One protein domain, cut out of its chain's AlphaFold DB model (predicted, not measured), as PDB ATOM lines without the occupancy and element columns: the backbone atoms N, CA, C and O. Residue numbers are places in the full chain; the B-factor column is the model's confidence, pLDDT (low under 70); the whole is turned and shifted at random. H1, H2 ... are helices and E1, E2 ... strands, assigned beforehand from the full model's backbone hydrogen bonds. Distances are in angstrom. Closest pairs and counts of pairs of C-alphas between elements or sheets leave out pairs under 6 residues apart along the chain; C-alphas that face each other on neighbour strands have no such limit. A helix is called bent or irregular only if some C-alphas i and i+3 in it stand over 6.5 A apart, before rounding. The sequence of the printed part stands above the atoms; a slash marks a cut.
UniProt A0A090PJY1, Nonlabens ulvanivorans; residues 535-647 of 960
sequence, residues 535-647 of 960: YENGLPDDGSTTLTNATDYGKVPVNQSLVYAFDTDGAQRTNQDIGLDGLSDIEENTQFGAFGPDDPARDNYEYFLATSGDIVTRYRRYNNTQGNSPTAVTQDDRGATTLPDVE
ATOM      1  N   TYR A 535     -36.386   4.552  28.972       94.81
ATOM      2  CA  TYR A 535     -37.039   3.679  29.939       94.81
ATOM      3  C   TYR A 535     -36.138   3.474  31.166       94.81
ATOM      4  O   TYR A 535     -35.011   2.982  31.058       94.81
ATOM      5  N   GLU A 536     -36.639   3.838  32.342       94.69
ATOM      6  CA  GLU A 536     -35.842   3.919  33.576       94.69
ATOM      7  C   GLU A 536     -35.210   2.589  33.999       94.69
ATOM      8  O   GLU A 536     -34.040   2.529  34.379       94.69
ATOM      9  N   ASN A 537     -35.932   1.470  33.858       93.50
ATOM     10  CA  ASN A 537     -35.406   0.154  34.234       93.50
ATOM     11  C   ASN A 537     -34.261  -0.338  33.324       93.50
ATOM     12  O   ASN A 537     -33.661  -1.379  33.592       93.50
ATOM     13  N   GLY A 538     -33.963   0.385  32.240       92.56
ATOM     14  CA  GLY A 538     -32.788   0.167  31.401       92.56
ATOM     15  C   GLY A 538     -31.535   0.898  31.861       92.56
ATOM     16  O   GLY A 538     -30.450   0.573  31.366       92.56
ATOM     17  N   LEU A 539     -31.668   1.878  32.756       94.44
ATOM     18  CA  LEU A 539     -30.547   2.664  33.255       94.44
ATOM     19  C   LEU A 539     -29.625   1.797  34.136       94.44
ATOM     20  O   LEU A 539     -30.081   0.823  34.745       94.44
ATOM     21  N   PRO A 540     -28.315   2.099  34.202       93.12
ATOM     22  CA  PRO A 540     -27.371   1.311  34.992       93.12
ATOM     23  C   PRO A 540     -27.704   1.320  36.488       93.12
ATOM     24  O   PRO A 540     -27.819   2.373  37.109       93.12
ATOM     25  N   ASP A 541     -27.784   0.133  37.087       91.88
ATOM     26  CA  ASP A 541     -28.097  -0.062  38.508       91.88
ATOM     27  C   ASP A 541     -27.043   0.554  39.448       91.88
ATOM     28  O   ASP A 541     -27.342   0.950  40.575       91.88
ATOM     29  N   ASP A 542     -25.797   0.664  38.985       90.25
ATOM     30  CA  ASP A 542     -24.684   1.295  39.692       90.25
ATOM     31  C   ASP A 542     -24.628   2.826  39.538       90.25
ATOM     32  O   ASP A 542     -23.744   3.460  40.121       90.25
ATOM     33  N   GLY A 543     -25.552   3.418  38.770       87.19
ATOM     34  CA  GLY A 543     -25.593   4.852  38.476       87.19
ATOM     35  C   GLY A 543     -24.484   5.323  37.527       87.19
ATOM     36  O   GLY A 543     -24.251   6.526  37.395       87.19
ATOM     37  N   SER A 544     -23.758   4.407  36.876       90.25
ATOM     38  CA  SER A 544     -22.738   4.758  35.885       90.25
ATOM     39  C   SER A 544     -23.351   5.226  34.556       90.25
ATOM     40  O   SER A 544     -24.559   5.212  34.345       90.25
ATOM     41  N   THR A 545     -22.500   5.638  33.616       89.12
ATOM     42  CA  THR A 545     -22.882   5.961  32.228       89.12
ATOM     43  C   THR A 545     -22.587   4.808  31.263       89.12
ATOM     44  O   THR A 545     -22.450   4.984  30.052       89.12
ATOM     45  N   THR A 546     -22.409   3.597  31.796       90.00
ATOM     46  CA  THR A 546     -22.109   2.420  30.980       90.00
ATOM     47  C   THR A 546     -23.364   2.002  30.218       90.00
ATOM     48  O   THR A 546     -24.428   1.914  30.807       90.00
ATOM     49  N   LEU A 547     -23.252   1.699  28.918       91.12
ATOM     50  CA  LEU A 547     -24.402   1.323  28.074       91.12
ATOM     51  C   LEU A 547     -25.518   2.386  28.027       91.12
ATOM     52  O   LEU A 547     -26.677   2.040  27.804       91.12
ATOM     53  N   THR A 548     -25.168   3.666  28.169       94.62
ATOM     54  CA  THR A 548     -26.072   4.789  27.902       94.62
ATOM     55  C   THR A 548     -25.561   5.647  26.741       94.62
ATOM     56  O   THR A 548     -24.364   5.674  26.436       94.62
ATOM     57  N   ASN A 549     -26.477   6.330  26.058       94.31
ATOM     58  CA  ASN A 549     -26.188   7.366  25.072       94.31
ATOM     59  C   ASN A 549     -26.544   8.730  25.670       94.31
ATOM     60  O   ASN A 549     -27.630   8.886  26.215       94.31
ATOM     61  N   ALA A 550     -25.661   9.717  25.522       93.44
ATOM     62  CA  ALA A 550     -25.967  11.095  25.898       93.44
ATOM     63  C   ALA A 550     -26.858  11.772  24.842       93.44
ATOM     64  O   ALA A 550     -26.646  11.585  23.636       93.44
ATOM     65  N   THR A 551     -27.816  12.570  25.302       92.69
ATOM     66  CA  THR A 551     -28.733  13.388  24.495       92.69
ATOM     67  C   THR A 551     -28.695  14.838  24.984       92.69
ATOM     68  O   THR A 551     -28.007  15.150  25.956       92.69
ATOM     69  N   ASP A 552     -29.371  15.757  24.288       90.44
ATOM     70  CA  ASP A 552     -29.417  17.164  24.717       90.44
ATOM     71  C   ASP A 552     -30.170  17.328  26.051       90.44
ATOM     72  O   ASP A 552     -29.881  18.263  26.801       90.44
ATOM     73  N   TYR A 553     -31.094  16.406  26.347       91.31
ATOM     74  CA  TYR A 553     -31.862  16.350  27.590       91.31
ATOM     75  C   TYR A 553     -31.108  15.620  28.704       91.31
ATOM     76  O   TYR A 553     -31.050  16.136  29.812       91.31
ATOM     77  N   GLY A 554     -30.459  14.488  28.413       93.44
ATOM     78  CA  GLY A 554     -29.761  13.730  29.450       93.44
ATOM     79  C   GLY A 554     -29.071  12.466  28.953       93.44
ATOM     80  O   GLY A 554     -28.165  12.533  28.113       93.44
ATOM     81  N   LYS A 555     -29.440  11.304  29.502       94.75
ATOM     82  CA  LYS A 555     -28.888   9.997  29.116       94.75
ATOM     83  C   LYS A 555     -29.981   8.938  28.990       94.75
ATOM     84  O   LYS A 555     -30.779   8.734  29.896       94.75
ATOM     85  N   VAL A 556     -29.920   8.181  27.897       95.12
ATOM     86  CA  VAL A 556     -30.867   7.098  27.599       95.12
ATOM     87  C   VAL A 556     -30.160   5.744  27.499       95.12
ATOM     88  O   VAL A 556     -29.010   5.685  27.043       95.12
ATOM     89  N   PRO A 557     -30.787   4.629  27.904       94.88
ATOM     90  CA  PRO A 557     -30.183   3.303  27.814       94.88
ATOM     91  C   PRO A 557     -30.016   2.826  26.359       94.88
ATOM     92  O   PRO A 557     -30.796   3.147  25.467       94.88
ATOM     93  N   VAL A 558     -28.966   2.037  26.097       92.44
ATOM     94  CA  VAL A 558     -28.642   1.501  24.753       92.44
ATOM     95  C   VAL A 558     -29.350   0.174  24.464       92.44
ATOM     96  O   VAL A 558     -29.532  -0.197  23.304       92.44
ATOM     97  N   ASN A 559     -29.686  -0.583  25.507       88.81
ATOM     98  CA  ASN A 559     -30.268  -1.910  25.350       88.81
ATOM     99  C   ASN A 559     -31.726  -1.827  24.871       88.81
ATOM    100  O   ASN A 559     -32.347  -0.771  24.860       88.81
ATOM    101  N   GLN A 560     -32.280  -2.959  24.445       85.25
ATOM    102  CA  GLN A 560     -33.708  -3.056  24.173       85.25
ATOM    103  C   GLN A 560     -34.422  -3.548  25.435       85.25
ATOM    104  O   GLN A 560     -33.998  -4.539  26.033       85.25
ATOM    105  N   SER A 561     -35.506  -2.876  25.824       85.56
ATOM    106  CA  SER A 561     -36.371  -3.360  26.904       85.56
ATOM    107  C   SER A 561     -37.051  -4.677  26.511       85.56
ATOM    108  O   SER A 561     -37.520  -4.831  25.383       85.56
ATOM    109  N   LEU A 562     -37.094  -5.626  27.452       83.56
ATOM    110  CA  LEU A 562     -37.863  -6.872  27.336       83.56
ATOM    111  C   LEU A 562     -39.171  -6.810  28.132       83.56
ATOM    112  O   LEU A 562     -40.165  -7.405  27.728       83.56
ATOM    113  N   VAL A 563     -39.137  -6.145  29.290       89.69
ATOM    114  CA  VAL A 563     -40.253  -5.976  30.226       89.69
ATOM    115  C   VAL A 563     -40.055  -4.647  30.951       89.69
ATOM    116  O   VAL A 563     -38.944  -4.342  31.385       89.69
ATOM    117  N   TYR A 564     -41.135  -3.890  31.131       92.25
ATOM    118  CA  TYR A 564     -41.156  -2.682  31.956       92.25
ATOM    119  C   TYR A 564     -41.444  -3.037  33.410       92.25
ATOM    120  O   TYR A 564     -42.584  -3.024  33.873       92.25
ATOM    121  N   ALA A 565     -40.390  -3.429  34.112       92.94
ATOM    122  CA  ALA A 565     -40.409  -3.675  35.540       92.94
ATOM    123  C   ALA A 565     -39.001  -3.468  36.090       92.94
ATOM    124  O   ALA A 565     -38.014  -3.857  35.462       92.94
ATOM    125  N   PHE A 566     -38.923  -2.893  37.278       91.19
ATOM    126  CA  PHE A 566     -37.679  -2.833  38.020       91.19
ATOM    127  C   PHE A 566     -37.398  -4.176  38.708       91.19
ATOM    128  O   PHE A 566     -38.279  -4.752  39.352       91.19
ATOM    129  N   ASP A 567     -36.159  -4.652  38.621       84.38
ATOM    130  CA  ASP A 567     -35.635  -5.807  39.362       84.38
ATOM    131  C   ASP A 567     -34.685  -5.402  40.508       84.38
ATOM    132  O   ASP A 567     -34.191  -6.251  41.255       84.38
ATOM    133  N   THR A 568     -34.477  -4.095  40.670       80.19
ATOM    134  CA  THR A 568     -33.563  -3.446  41.609       80.19
ATOM    135  C   THR A 568     -34.259  -2.965  42.888       80.19
ATOM    136  O   THR A 568     -35.447  -2.612  42.890       80.19
ATOM    137  N   ASP A 569     -33.496  -2.924  43.989       85.75
ATOM    138  CA  ASP A 569     -33.932  -2.419  45.299       85.75
ATOM    139  C   ASP A 569     -32.845  -1.534  45.947       85.75
ATOM    140  O   ASP A 569     -31.663  -1.571  45.587       85.75
ATOM    141  N   GLY A 570     -33.240  -0.716  46.920       87.75
ATOM    142  CA  GLY A 570     -32.379   0.219  47.632       87.75
ATOM    143  C   GLY A 570     -31.737   1.234  46.688       87.75
ATOM    144  O   GLY A 570     -32.410   1.839  45.861       87.75
ATOM    145  N   ALA A 571     -30.418   1.403  46.800       87.44
ATOM    146  CA  ALA A 571     -29.674   2.381  46.004       87.44
ATOM    147  C   ALA A 571     -29.762   2.133  44.489       87.44
ATOM    148  O   ALA A 571     -29.716   3.085  43.723       87.44
ATOM    149  N   GLN A 572     -29.919   0.878  44.057       91.75
ATOM    150  CA  GLN A 572     -30.054   0.565  42.634       91.75
ATOM    151  C   GLN A 572     -31.370   1.101  42.059       91.75
ATOM    152  O   GLN A 572     -31.374   1.584  40.934       91.75
ATOM    153  N   ARG A 573     -32.465   1.072  42.840       92.31
ATOM    154  CA  ARG A 573     -33.730   1.696  42.427       92.31
ATOM    155  C   ARG A 573     -33.563   3.201  42.292       92.31
ATOM    156  O   ARG A 573     -33.938   3.752  41.273       92.31
ATOM    157  N   THR A 574     -32.962   3.843  43.292       91.81
ATOM    158  CA  THR A 574     -32.720   5.295  43.287       91.81
ATOM    159  C   THR A 574     -31.833   5.749  42.126       91.81
ATOM    160  O   THR A 574     -31.926   6.893  41.716       91.81
ATOM    161  N   ASN A 575     -30.977   4.875  41.589       93.19
ATOM    162  CA  ASN A 575     -30.161   5.180  40.411       93.19
ATOM    163  C   ASN A 575     -30.919   5.036  39.078       93.19
ATOM    164  O   ASN A 575     -30.398   5.465  38.051       93.19
ATOM    165  N   GLN A 576     -32.081   4.376  39.073       94.25
ATOM    166  CA  GLN A 576     -32.878   4.112  37.872       94.25
ATOM    167  C   GLN A 576     -34.154   4.960  37.818       94.25
ATOM    168  O   GLN A 576     -34.510   5.419  36.743       94.25
ATOM    169  N   ASP A 577     -34.815   5.167  38.956       95.12
ATOM    170  CA  ASP A 577     -36.001   6.020  39.137       95.12
ATOM    171  C   ASP A 577     -35.575   7.499  39.214       95.12
ATOM    172  O   ASP A 577     -35.529   8.098  40.292       95.12
ATOM    173  N   ILE A 578     -35.112   8.018  38.072       95.19
ATOM    174  CA  ILE A 578     -34.503   9.348  37.886       95.19
ATOM    175  C   ILE A 578     -35.062  10.061  36.649       95.19
ATOM    176  O   ILE A 578     -34.354  10.793  35.967       95.19
ATOM    177  N   GLY A 579     -36.314   9.778  36.304       95.31
ATOM    178  CA  GLY A 579     -37.056  10.513  35.300       95.31
ATOM    179  C   GLY A 579     -36.768  10.152  33.842       95.31
ATOM    180  O   GLY A 579     -35.994   9.257  33.474       95.31
ATOM    181  N   LEU A 580     -37.455  10.887  32.967       96.00
ATOM    182  CA  LEU A 580     -37.428  10.712  31.519       96.00
ATOM    183  C   LEU A 580     -36.131  11.228  30.879       96.00
ATOM    184  O   LEU A 580     -35.779  10.801  29.783       96.00
ATOM    185  N   ASP A 581     -35.395  12.125  31.532       95.06
ATOM    186  CA  ASP A 581     -34.070  12.538  31.054       95.06
ATOM    187  C   ASP A 581     -32.961  11.575  31.514       95.06
ATOM    188  O   ASP A 581     -31.857  11.565  30.955       95.06
ATOM    189  N   GLY A 582     -33.271  10.731  32.501       95.38
ATOM    190  CA  GLY A 582     -32.360   9.777  33.092       95.38
ATOM    191  C   GLY A 582     -31.245  10.440  33.883       95.38
ATOM    192  O   GLY A 582     -30.192   9.817  34.001       95.38
ATOM    193  N   LEU A 583     -31.392  11.677  34.360       95.12
ATOM    194  CA  LEU A 583     -30.382  12.381  35.147       95.12
ATOM    195  C   LEU A 583     -30.843  12.502  36.595       95.12
ATOM    196  O   LEU A 583     -31.960  12.880  36.871       95.12
ATOM    197  N   SER A 584     -29.945  12.254  37.547       94.31
ATOM    198  CA  SER A 584     -30.222  12.670  38.929       94.31
ATOM    199  C   SER A 584     -30.122  14.193  39.075       94.31
ATOM    200  O   SER A 584     -29.316  14.814  38.375       94.31
ATOM    201  N   ASP A 585     -30.767  14.783  40.090       93.62
ATOM    202  CA  ASP A 585     -30.656  16.226  40.412       93.62
ATOM    203  C   ASP A 585     -29.206  16.753  40.387       93.62
ATOM    204  O   ASP A 585     -28.919  17.883  39.990       93.62
ATOM    205  N   ILE A 586     -28.242  15.943  40.839       92.62
ATOM    206  CA  ILE A 586     -26.815  16.303  40.871       92.62
ATOM    207  C   ILE A 586     -26.240  16.426  39.450       92.62
ATOM    208  O   ILE A 586     -25.435  17.322  39.164       92.62
ATOM    209  N   GLU A 587     -26.621  15.510  38.565       93.81
ATOM    210  CA  GLU A 587     -26.218  15.509  37.160       93.81
ATOM    211  C   GLU A 587     -26.918  16.637  36.400       93.81
ATOM    212  O   GLU A 587     -26.248  17.404  35.701       93.81
ATOM    213  N   GLU A 588     -28.213  16.832  36.633       94.56
ATOM    214  CA  GLU A 588     -28.964  17.956  36.082       94.56
ATOM    215  C   GLU A 588     -28.347  19.296  36.470       94.56
ATOM    216  O   GLU A 588     -28.176  20.171  35.632       94.56
ATOM    217  N   ASN A 589     -27.927  19.467  37.722       92.06
ATOM    218  CA  ASN A 589     -27.253  20.683  38.176       92.06
ATOM    219  C   ASN A 589     -25.943  20.959  37.442       92.06
ATOM    220  O   ASN A 589     -25.535  22.113  37.265       92.06
ATOM    221  N   THR A 590     -25.268  19.896  37.015       92.19
ATOM    222  CA  THR A 590     -24.030  19.998  36.245       92.19
ATOM    223  C   THR A 590     -24.309  20.489  34.823       92.19
ATOM    224  O   THR A 590     -23.518  21.269  34.286       92.19
ATOM    225  N   GLN A 591     -25.432  20.080  34.228       90.94
ATOM    226  CA  GLN A 591     -25.813  20.404  32.848       90.94
ATOM    227  C   GLN A 591     -26.655  21.690  32.731       90.94
ATOM    228  O   GLN A 591     -26.437  22.506  31.834       90.94
ATOM    229  N   PHE A 592     -27.558  21.915  33.682       93.38
ATOM    230  CA  PHE A 592     -28.617  22.923  33.683       93.38
ATOM    231  C   PHE A 592     -28.620  23.799  34.947       93.38
ATOM    232  O   PHE A 592     -29.649  24.369  35.304       93.38
ATOM    233  N   GLY A 593     -27.474  24.000  35.605       90.31
ATOM    234  CA  GLY A 593     -27.374  24.761  36.866       90.31
ATOM    235  C   GLY A 593     -27.888  26.216  36.843       90.31
ATOM    236  O   GLY A 593     -27.989  26.854  37.889       90.31
ATOM    237  N   ALA A 594     -28.248  26.765  35.675       90.88
ATOM    238  CA  ALA A 594     -28.973  28.035  35.561       90.88
ATOM    239  C   ALA A 594     -30.436  27.955  36.056       90.88
ATOM    240  O   ALA A 594     -31.045  28.994  36.321       90.88
ATOM    241  N   PHE A 595     -31.000  26.751  36.191       90.56
ATOM    242  CA  PHE A 595     -32.400  26.507  36.563       90.56
ATOM    243  C   PHE A 595     -32.613  26.197  38.053       90.56
ATOM    244  O   PHE A 595     -33.737  25.940  38.476       90.56
ATOM    245  N   GLY A 596     -31.562  26.360  38.863       75.31
ATOM    246  CA  GLY A 596     -31.599  26.256  40.324       75.31
ATOM    247  C   GLY A 596     -30.803  25.056  40.839       75.31
ATOM    248  O   GLY A 596     -30.461  24.202  40.036       75.31
ATOM    249  N   PRO A 597     -30.470  25.004  42.144       79.56
ATOM    250  CA  PRO A 597     -29.671  23.923  42.709       79.56
ATOM    251  C   PRO A 597     -30.473  22.675  43.119       79.56
ATOM    252  O   PRO A 597     -29.854  21.652  43.378       79.56
ATOM    253  N   ASP A 598     -31.803  22.754  43.243       84.06
ATOM    254  CA  ASP A 598     -32.590  21.699  43.908       84.06
ATOM    255  C   ASP A 598     -33.346  20.773  42.940       84.06
ATOM    256  O   ASP A 598     -33.467  19.599  43.235       84.06
ATOM    257  N   ASP A 599     -33.866  21.295  41.821       92.00
ATOM    258  CA  ASP A 599     -34.724  20.551  40.876       92.00
ATOM    259  C   ASP A 599     -34.683  21.210  39.471       92.00
ATOM    260  O   ASP A 599     -35.637  21.897  39.065       92.00
ATOM    261  N   PRO A 600     -33.531  21.172  38.761       93.50
ATOM    262  CA  PRO A 600     -33.398  21.804  37.449       93.50
ATOM    263  C   PRO A 600     -34.390  21.295  36.393       93.50
ATOM    264  O   PRO A 600     -34.882  22.133  35.629       93.50
ATOM    265  N   ALA A 601     -34.721  20.004  36.326       94.44
ATOM    266  CA  ALA A 601     -35.681  19.455  35.363       94.44
ATOM    267  C   ALA A 601     -37.147  19.646  35.775       94.44
ATOM    268  O   ALA A 601     -38.005  19.688  34.893       94.44
ATOM    269  N   ARG A 602     -37.449  19.883  37.059       94.62
ATOM    270  CA  ARG A 602     -38.824  19.963  37.601       94.62
ATOM    271  C   ARG A 602     -39.601  18.658  37.532       94.62
ATOM    272  O   ARG A 602     -40.830  18.679  37.439       94.62
ATOM    273  N   ASP A 603     -38.912  17.540  37.606       95.50
ATOM    274  CA  ASP A 603     -39.463  16.198  37.480       95.50
ATOM    275  C   ASP A 603     -39.390  15.402  38.795       95.50
ATOM    276  O   ASP A 603     -39.758  14.231  38.815       95.50
ATOM    277  N   ASN A 604     -39.005  16.045  39.904       95.88
ATOM    278  CA  ASN A 604     -39.036  15.457  41.240       95.88
ATOM    279  C   ASN A 604     -40.465  15.174  41.723       95.88
ATOM    280  O   ASN A 604     -41.305  16.084  41.780       95.88
ATOM    281  N   TYR A 605     -40.722  13.926  42.109       96.56
ATOM    282  CA  TYR A 605     -41.984  13.466  42.680       96.56
ATOM    283  C   TYR A 605     -42.121  13.833  44.161       96.56
ATOM    284  O   TYR A 605     -41.178  13.745  44.947       96.56
ATOM    285  N   GLU A 606     -43.340  14.191  44.567       95.38
ATOM    286  CA  GLU A 606     -43.680  14.375  45.976       95.38
ATOM    287  C   GLU A 606     -45.060  13.782  46.278       95.38
ATOM    288  O   GLU A 606     -46.055  14.102  45.621       95.38
ATOM    289  N   TYR A 607     -45.135  12.912  47.289       96.12
ATOM    290  CA  TYR A 607     -46.402  12.326  47.717       96.12
ATOM    291  C   TYR A 607     -47.273  13.372  48.424       96.12
ATOM    292  O   TYR A 607     -46.819  14.078  49.324       96.12
ATOM    293  N   PHE A 608     -48.564  13.420  48.091       94.94
ATOM    294  CA  PHE A 608     -49.478  14.473  48.553       94.94
ATOM    295  C   PHE A 608     -49.656  14.565  50.086       94.94
ATOM    296  O   PHE A 608     -50.089  15.603  50.597       94.94
ATOM    297  N   LEU A 609     -49.339  13.510  50.852       94.19
ATOM    298  CA  LEU A 609     -49.326  13.566  52.326       94.19
ATOM    299  C   LEU A 609     -47.983  14.021  52.912       94.19
ATOM    300  O   LEU A 609     -47.978  14.520  54.038       94.19
ATOM    301  N   ALA A 610     -46.887  13.896  52.161       92.50
ATOM    302  CA  ALA A 610     -45.556  14.342  52.574       92.50
ATOM    303  C   ALA A 610     -45.414  15.869  52.464       92.50
ATOM    304  O   ALA A 610     -44.755  16.499  53.296       92.50
ATOM    305  N   THR A 611     -46.083  16.473  51.480       92.00
ATOM    306  CA  THR A 611     -46.155  17.928  51.304       92.00
ATOM    307  C   THR A 611     -47.003  18.575  52.402       92.00
ATOM    308  O   THR A 611     -47.912  17.959  52.946       92.00
ATOM    309  N   SER A 612     -46.745  19.842  52.731       90.06
ATOM    310  CA  SER A 612     -47.588  20.637  53.644       90.06
ATOM    311  C   SER A 612     -48.307  21.754  52.889       90.06
ATOM    312  O   SER A 612     -47.796  22.221  51.872       90.06
ATOM    313  N   GLY A 613     -49.462  22.205  53.383       90.19
ATOM    314  CA  GLY A 613     -50.258  23.252  52.734       90.19
ATOM    315  C   GLY A 613     -51.627  22.765  52.264       90.19
ATOM    316  O   GLY A 613     -52.112  21.726  52.718       90.19
ATOM    317  N   ASP A 614     -52.251  23.541  51.375       91.94
ATOM    318  CA  ASP A 614     -53.581  23.239  50.843       91.94
ATOM    319  C   ASP A 614     -53.579  21.993  49.939       91.94
ATOM    320  O   ASP A 614     -52.540  21.512  49.477       91.94
ATOM    321  N   ILE A 615     -54.770  21.435  49.707       95.38
ATOM    322  CA  ILE A 615     -54.927  20.182  48.952       95.38
ATOM    323  C   ILE A 615     -54.412  20.343  47.517       95.38
ATOM    324  O   ILE A 615     -53.737  19.452  47.013       95.38
ATOM    325  N   VAL A 616     -54.654  21.489  46.876       94.44
ATOM    326  CA  VAL A 616     -54.197  21.751  45.502       94.44
ATOM    327  C   VAL A 616     -52.665  21.782  45.413       94.44
ATOM    328  O   VAL A 616     -52.085  21.152  44.528       94.44
ATOM    329  N   THR A 617     -51.976  22.452  46.345       93.62
ATOM    330  CA  THR A 617     -50.503  22.507  46.353       93.62
ATOM    331  C   THR A 617     -49.886  21.139  46.616       93.62
ATOM    332  O   THR A 617     -48.863  20.816  46.015       93.62
ATOM    333  N   ARG A 618     -50.515  20.312  47.459       95.62
ATOM    334  CA  ARG A 618     -50.048  18.950  47.768       95.62
ATOM    335  C   ARG A 618     -49.958  18.043  46.541       95.62
ATOM    336  O   ARG A 618     -49.090  17.183  46.498       95.62
ATOM    337  N   TYR A 619     -50.809  18.242  45.537       96.56
ATOM    338  CA  TYR A 619     -50.768  17.455  44.300       96.56
ATOM    339  C   TYR A 619     -49.862  18.038  43.209       96.56
ATOM    340  O   TYR A 619     -49.639  17.387  42.190       96.56
ATOM    341  N   ARG A 620     -49.288  19.233  43.406       95.12
ATOM    342  CA  ARG A 620     -48.551  19.966  42.360       95.12
ATOM    343  C   ARG A 620     -47.390  19.174  41.743       95.12
ATOM    344  O   ARG A 620     -47.076  19.401  40.578       95.12
ATOM    345  N   ARG A 621     -46.754  18.282  42.514       95.31
ATOM    346  CA  ARG A 621     -45.612  17.433  42.111       95.31
ATOM    347  C   ARG A 621     -45.936  15.935  42.115       95.31
ATOM    348  O   ARG A 621     -45.041  15.108  42.010       95.31
ATOM    349  N   TYR A 622     -47.207  15.565  42.231       96.19
ATOM    350  CA  TYR A 622     -47.601  14.161  42.361       96.19
ATOM    351  C   TYR A 622     -47.459  13.362  41.050       96.19
ATOM    352  O   TYR A 622     -47.368  12.141  41.076       96.19
ATOM    353  N   ASN A 623     -47.431  14.037  39.899       96.06
ATOM    354  CA  ASN A 623     -47.336  13.399  38.578       96.06
ATOM    355  C   ASN A 623     -45.912  13.300  38.023       96.06
ATOM    356  O   ASN A 623     -45.713  12.830  36.906       96.06
ATOM    357  N   ASN A 624     -44.950  13.817  38.773       96.19
ATOM    358  CA  ASN A 624     -43.559  13.882  38.379       96.19
ATOM    359  C   ASN A 624     -42.899  12.492  38.453       96.19
ATOM    360  O   ASN A 624     -43.419  11.587  39.108       96.19
ATOM    361  N   THR A 625     -41.797  12.317  37.729       95.56
ATOM    362  CA  THR A 625     -41.236  11.001  37.393       95.56
ATOM    363  C   THR A 625     -40.128  10.574  38.349       95.56
ATOM    364  O   THR A 625     -40.208   9.493  38.917       95.56
ATOM    365  N   GLN A 626     -39.160  11.446  38.647       96.25
ATOM    366  CA  GLN A 626     -38.039  11.102  39.518       96.25
ATOM    367  C   GLN A 626     -38.507  10.803  40.949       96.25
ATOM    368  O   GLN A 626     -38.977  11.686  41.674       96.25
ATOM    369  N   GLY A 627     -38.319   9.557  41.378       94.62
ATOM    370  CA  GLY A 627     -38.632   9.082  42.722       94.62
ATOM    371  C   GLY A 627     -40.096   8.698  42.926       94.62
ATOM    372  O   GLY A 627     -40.547   8.628  44.073       94.62
ATOM    373  N   ASN A 628     -40.857   8.457  41.857       94.81
ATOM    374  CA  ASN A 628     -42.281   8.119  41.947       94.81
ATOM    375  C   ASN A 628     -42.551   6.627  42.228       94.81
ATOM    376  O   ASN A 628     -43.708   6.248  42.470       94.81
ATOM    377  N   SER A 629     -41.503   5.791  42.250       94.38
ATOM    378  CA  SER A 629     -41.565   4.338  42.450       94.38
ATOM    379  C   SER A 629     -40.666   3.800  43.595       94.38
ATOM    380  O   SER A 629     -40.015   2.751  43.457       94.38
ATOM    381  N   PRO A 630     -40.645   4.436  44.789       92.12
ATOM    382  CA  PRO A 630     -39.798   4.035  45.907       92.12
ATOM    383  C   PRO A 630     -40.106   2.615  46.396       92.12
ATOM    384  O   PRO A 630     -41.256   2.174  46.463       92.12
ATOM    385  N   THR A 631     -39.068   1.896  46.833       89.25
ATOM    386  CA  THR A 631     -39.217   0.530  47.366       89.25
ATOM    387  C   THR A 631     -39.655   0.504  48.830       89.25
ATOM    388  O   THR A 631     -40.325  -0.434  49.269       89.25
ATOM    389  N   ALA A 632     -39.315   1.543  49.596       86.19
ATOM    390  CA  ALA A 632     -39.758   1.726  50.970       86.19
ATOM    391  C   ALA A 632     -40.990   2.638  51.008       86.19
ATOM    392  O   ALA A 632     -40.908   3.804  50.644       86.19
ATOM    393  N   VAL A 633     -42.118   2.111  51.491       88.75
ATOM    394  CA  VAL A 633     -43.368   2.869  51.635       88.75
ATOM    395  C   VAL A 633     -43.721   3.056  53.105       88.75
ATOM    396  O   VAL A 633     -43.628   2.126  53.911       88.75
ATOM    397  N   THR A 634     -44.153   4.260  53.459       88.56
ATOM    398  CA  THR A 634     -44.724   4.583  54.770       88.56
ATOM    399  C   THR A 634     -46.185   5.006  54.613       88.56
ATOM    400  O   THR A 634     -46.750   4.929  53.526       88.56
ATOM    401  N   GLN A 635     -46.843   5.398  55.704       83.38
ATOM    402  CA  GLN A 635     -48.210   5.917  55.620       83.38
ATOM    403  C   GLN A 635     -48.254   7.285  54.921       83.38
ATOM    404  O   GLN A 635     -49.177   7.547  54.152       83.38
ATOM    405  N   ASP A 636     -47.241   8.116  55.176       85.31
ATOM    406  CA  ASP A 636     -47.202   9.527  54.783       85.31
ATOM    407  C   ASP A 636     -46.252   9.784  53.605       85.31
ATOM    408  O   ASP A 636     -46.079  10.927  53.207       85.31
ATOM    409  N   ASP A 637     -45.637   8.734  53.052       87.94
ATOM    410  CA  ASP A 637     -44.707   8.812  51.924       87.94
ATOM    411  C   ASP A 637     -44.723   7.496  51.132       87.94
ATOM    412  O   ASP A 637     -44.415   6.427  51.680       87.94
ATOM    413  N   ARG A 638     -45.175   7.557  49.876       92.12
ATOM    414  CA  ARG A 638     -45.427   6.405  48.994       92.12
ATOM    415  C   ARG A 638     -45.229   6.803  47.537       92.12
ATOM    416  O   ARG A 638     -45.481   7.947  47.175       92.12
ATOM    417  N   GLY A 639     -44.889   5.828  46.699       91.12
ATOM    418  CA  GLY A 639     -44.893   5.990  45.246       91.12
ATOM    419  C   GLY A 639     -46.284   6.090  44.641       91.12
ATOM    420  O   GLY A 639     -47.225   5.471  45.149       91.12
ATOM    421  N   ALA A 640     -46.386   6.808  43.524       91.62
ATOM    422  CA  ALA A 640     -47.567   6.804  42.667       91.62
ATOM    423  C   ALA A 640     -47.654   5.517  41.830       91.62
ATOM    424  O   ALA A 640     -48.750   5.054  41.508       91.62
ATOM    425  N   THR A 641     -46.510   4.905  41.514       92.88
ATOM    426  CA  THR A 641     -46.415   3.698  40.686       92.88
ATOM    427  C   THR A 641     -45.376   2.716  41.237       92.88
ATOM    428  O   THR A 641     -44.638   2.991  42.177       92.88
ATOM    429  N   THR A 642     -45.358   1.509  40.677       92.25
ATOM    430  CA  THR A 642     -44.284   0.513  40.881       92.25
ATOM    431  C   THR A 642     -43.570   0.166  39.575       92.25
ATOM    432  O   THR A 642     -42.660  -0.665  39.561       92.25
ATOM    433  N   LEU A 643     -44.027   0.766  38.478       93.75
ATOM    434  CA  LEU A 643     -43.548   0.555  37.124       93.75
ATOM    435  C   LEU A 643     -42.564   1.670  36.768       93.75
ATOM    436  O   LEU A 643     -42.765   2.775  37.260       93.75
ATOM    437  N   PRO A 644     -41.550   1.388  35.932       94.50
ATOM    438  CA  PRO A 644     -40.662   2.425  35.419       94.50
ATOM    439  C   PRO A 644     -41.421   3.385  34.512       94.50
ATOM    440  O   PRO A 644     -42.327   2.954  33.784       94.50
ATOM    441  N   ASP A 645     -40.998   4.642  34.508       95.56
ATOM    442  CA  ASP A 645     -41.432   5.607  33.510       95.56
ATOM    443  C   ASP A 645     -40.741   5.331  32.172       95.56
ATOM    444  O   ASP A 645     -39.541   5.031  32.091       95.56
ATOM    445  N   VAL A 646     -41.538   5.345  31.101       94.88
ATOM    446  CA  VAL A 646     -41.115   4.951  29.754       94.88
ATOM    447  C   VAL A 646     -41.786   5.820  28.693       94.88
ATOM    448  O   VAL A 646     -42.976   6.117  28.788       94.88
ATOM    449  N   GLU A 647     -41.049   6.150  27.635       94.25
ATOM    450  CA  GLU A 647     -41.573   6.795  26.417       94.25
ATOM    451  C   GLU A 647     -42.174   5.746  25.460       94.25
ATOM    452  O   GLU A 647     -41.775   5.586  24.309       94.25
TER     453      GLU A 647
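What this domain is: This is residues 535 to 647 of the 960 residues of a protein of Nonlabens ulvanivorans (UniProt A0A090PJY1). Long winding loops with little regular structure make most of this domain, with the small hairpin E1 and E2 at one end of the longest axis and short H3 at the other. H1 and H2 lie between, nearer the hairpin. The 113 printed residues have E1, E2, H1, H2 and H3 in chain order; the class is mixed, with 25 residues in named elements and an antiparallel sheet E1 - E2. It is compact, radius of gyration of the C-alphas 14.2 A, spanning 43 by 34 by 23 A.

Where its parts are: Find C-alpha 548 at (-26.072, 4.789, 27.902), where E1, residues 548 to 550, begins; E2 is 555 to 557. Then come H1, 571 to 574, and H2, 585 to 595, 11.1 A long and irregular, with C-alphas 591 and 594 8.7 A apart. H3, 615 to 618, ends at (-50.048, 18.950, 47.768).

How they stand to each other: In the hairpin, look for N 549 and O 556, 2.8 A apart. H1, H2 and H3 are apart from each other. H2 has 5 of 7 O i to N i+4 pairs within hydrogen-bond range; H1 and H3 are too short for one.

The domain as a whole: The printed part has no cut. Links E2 to H1 and H2 to H3 are long. No printed residue is under pLDDT 70.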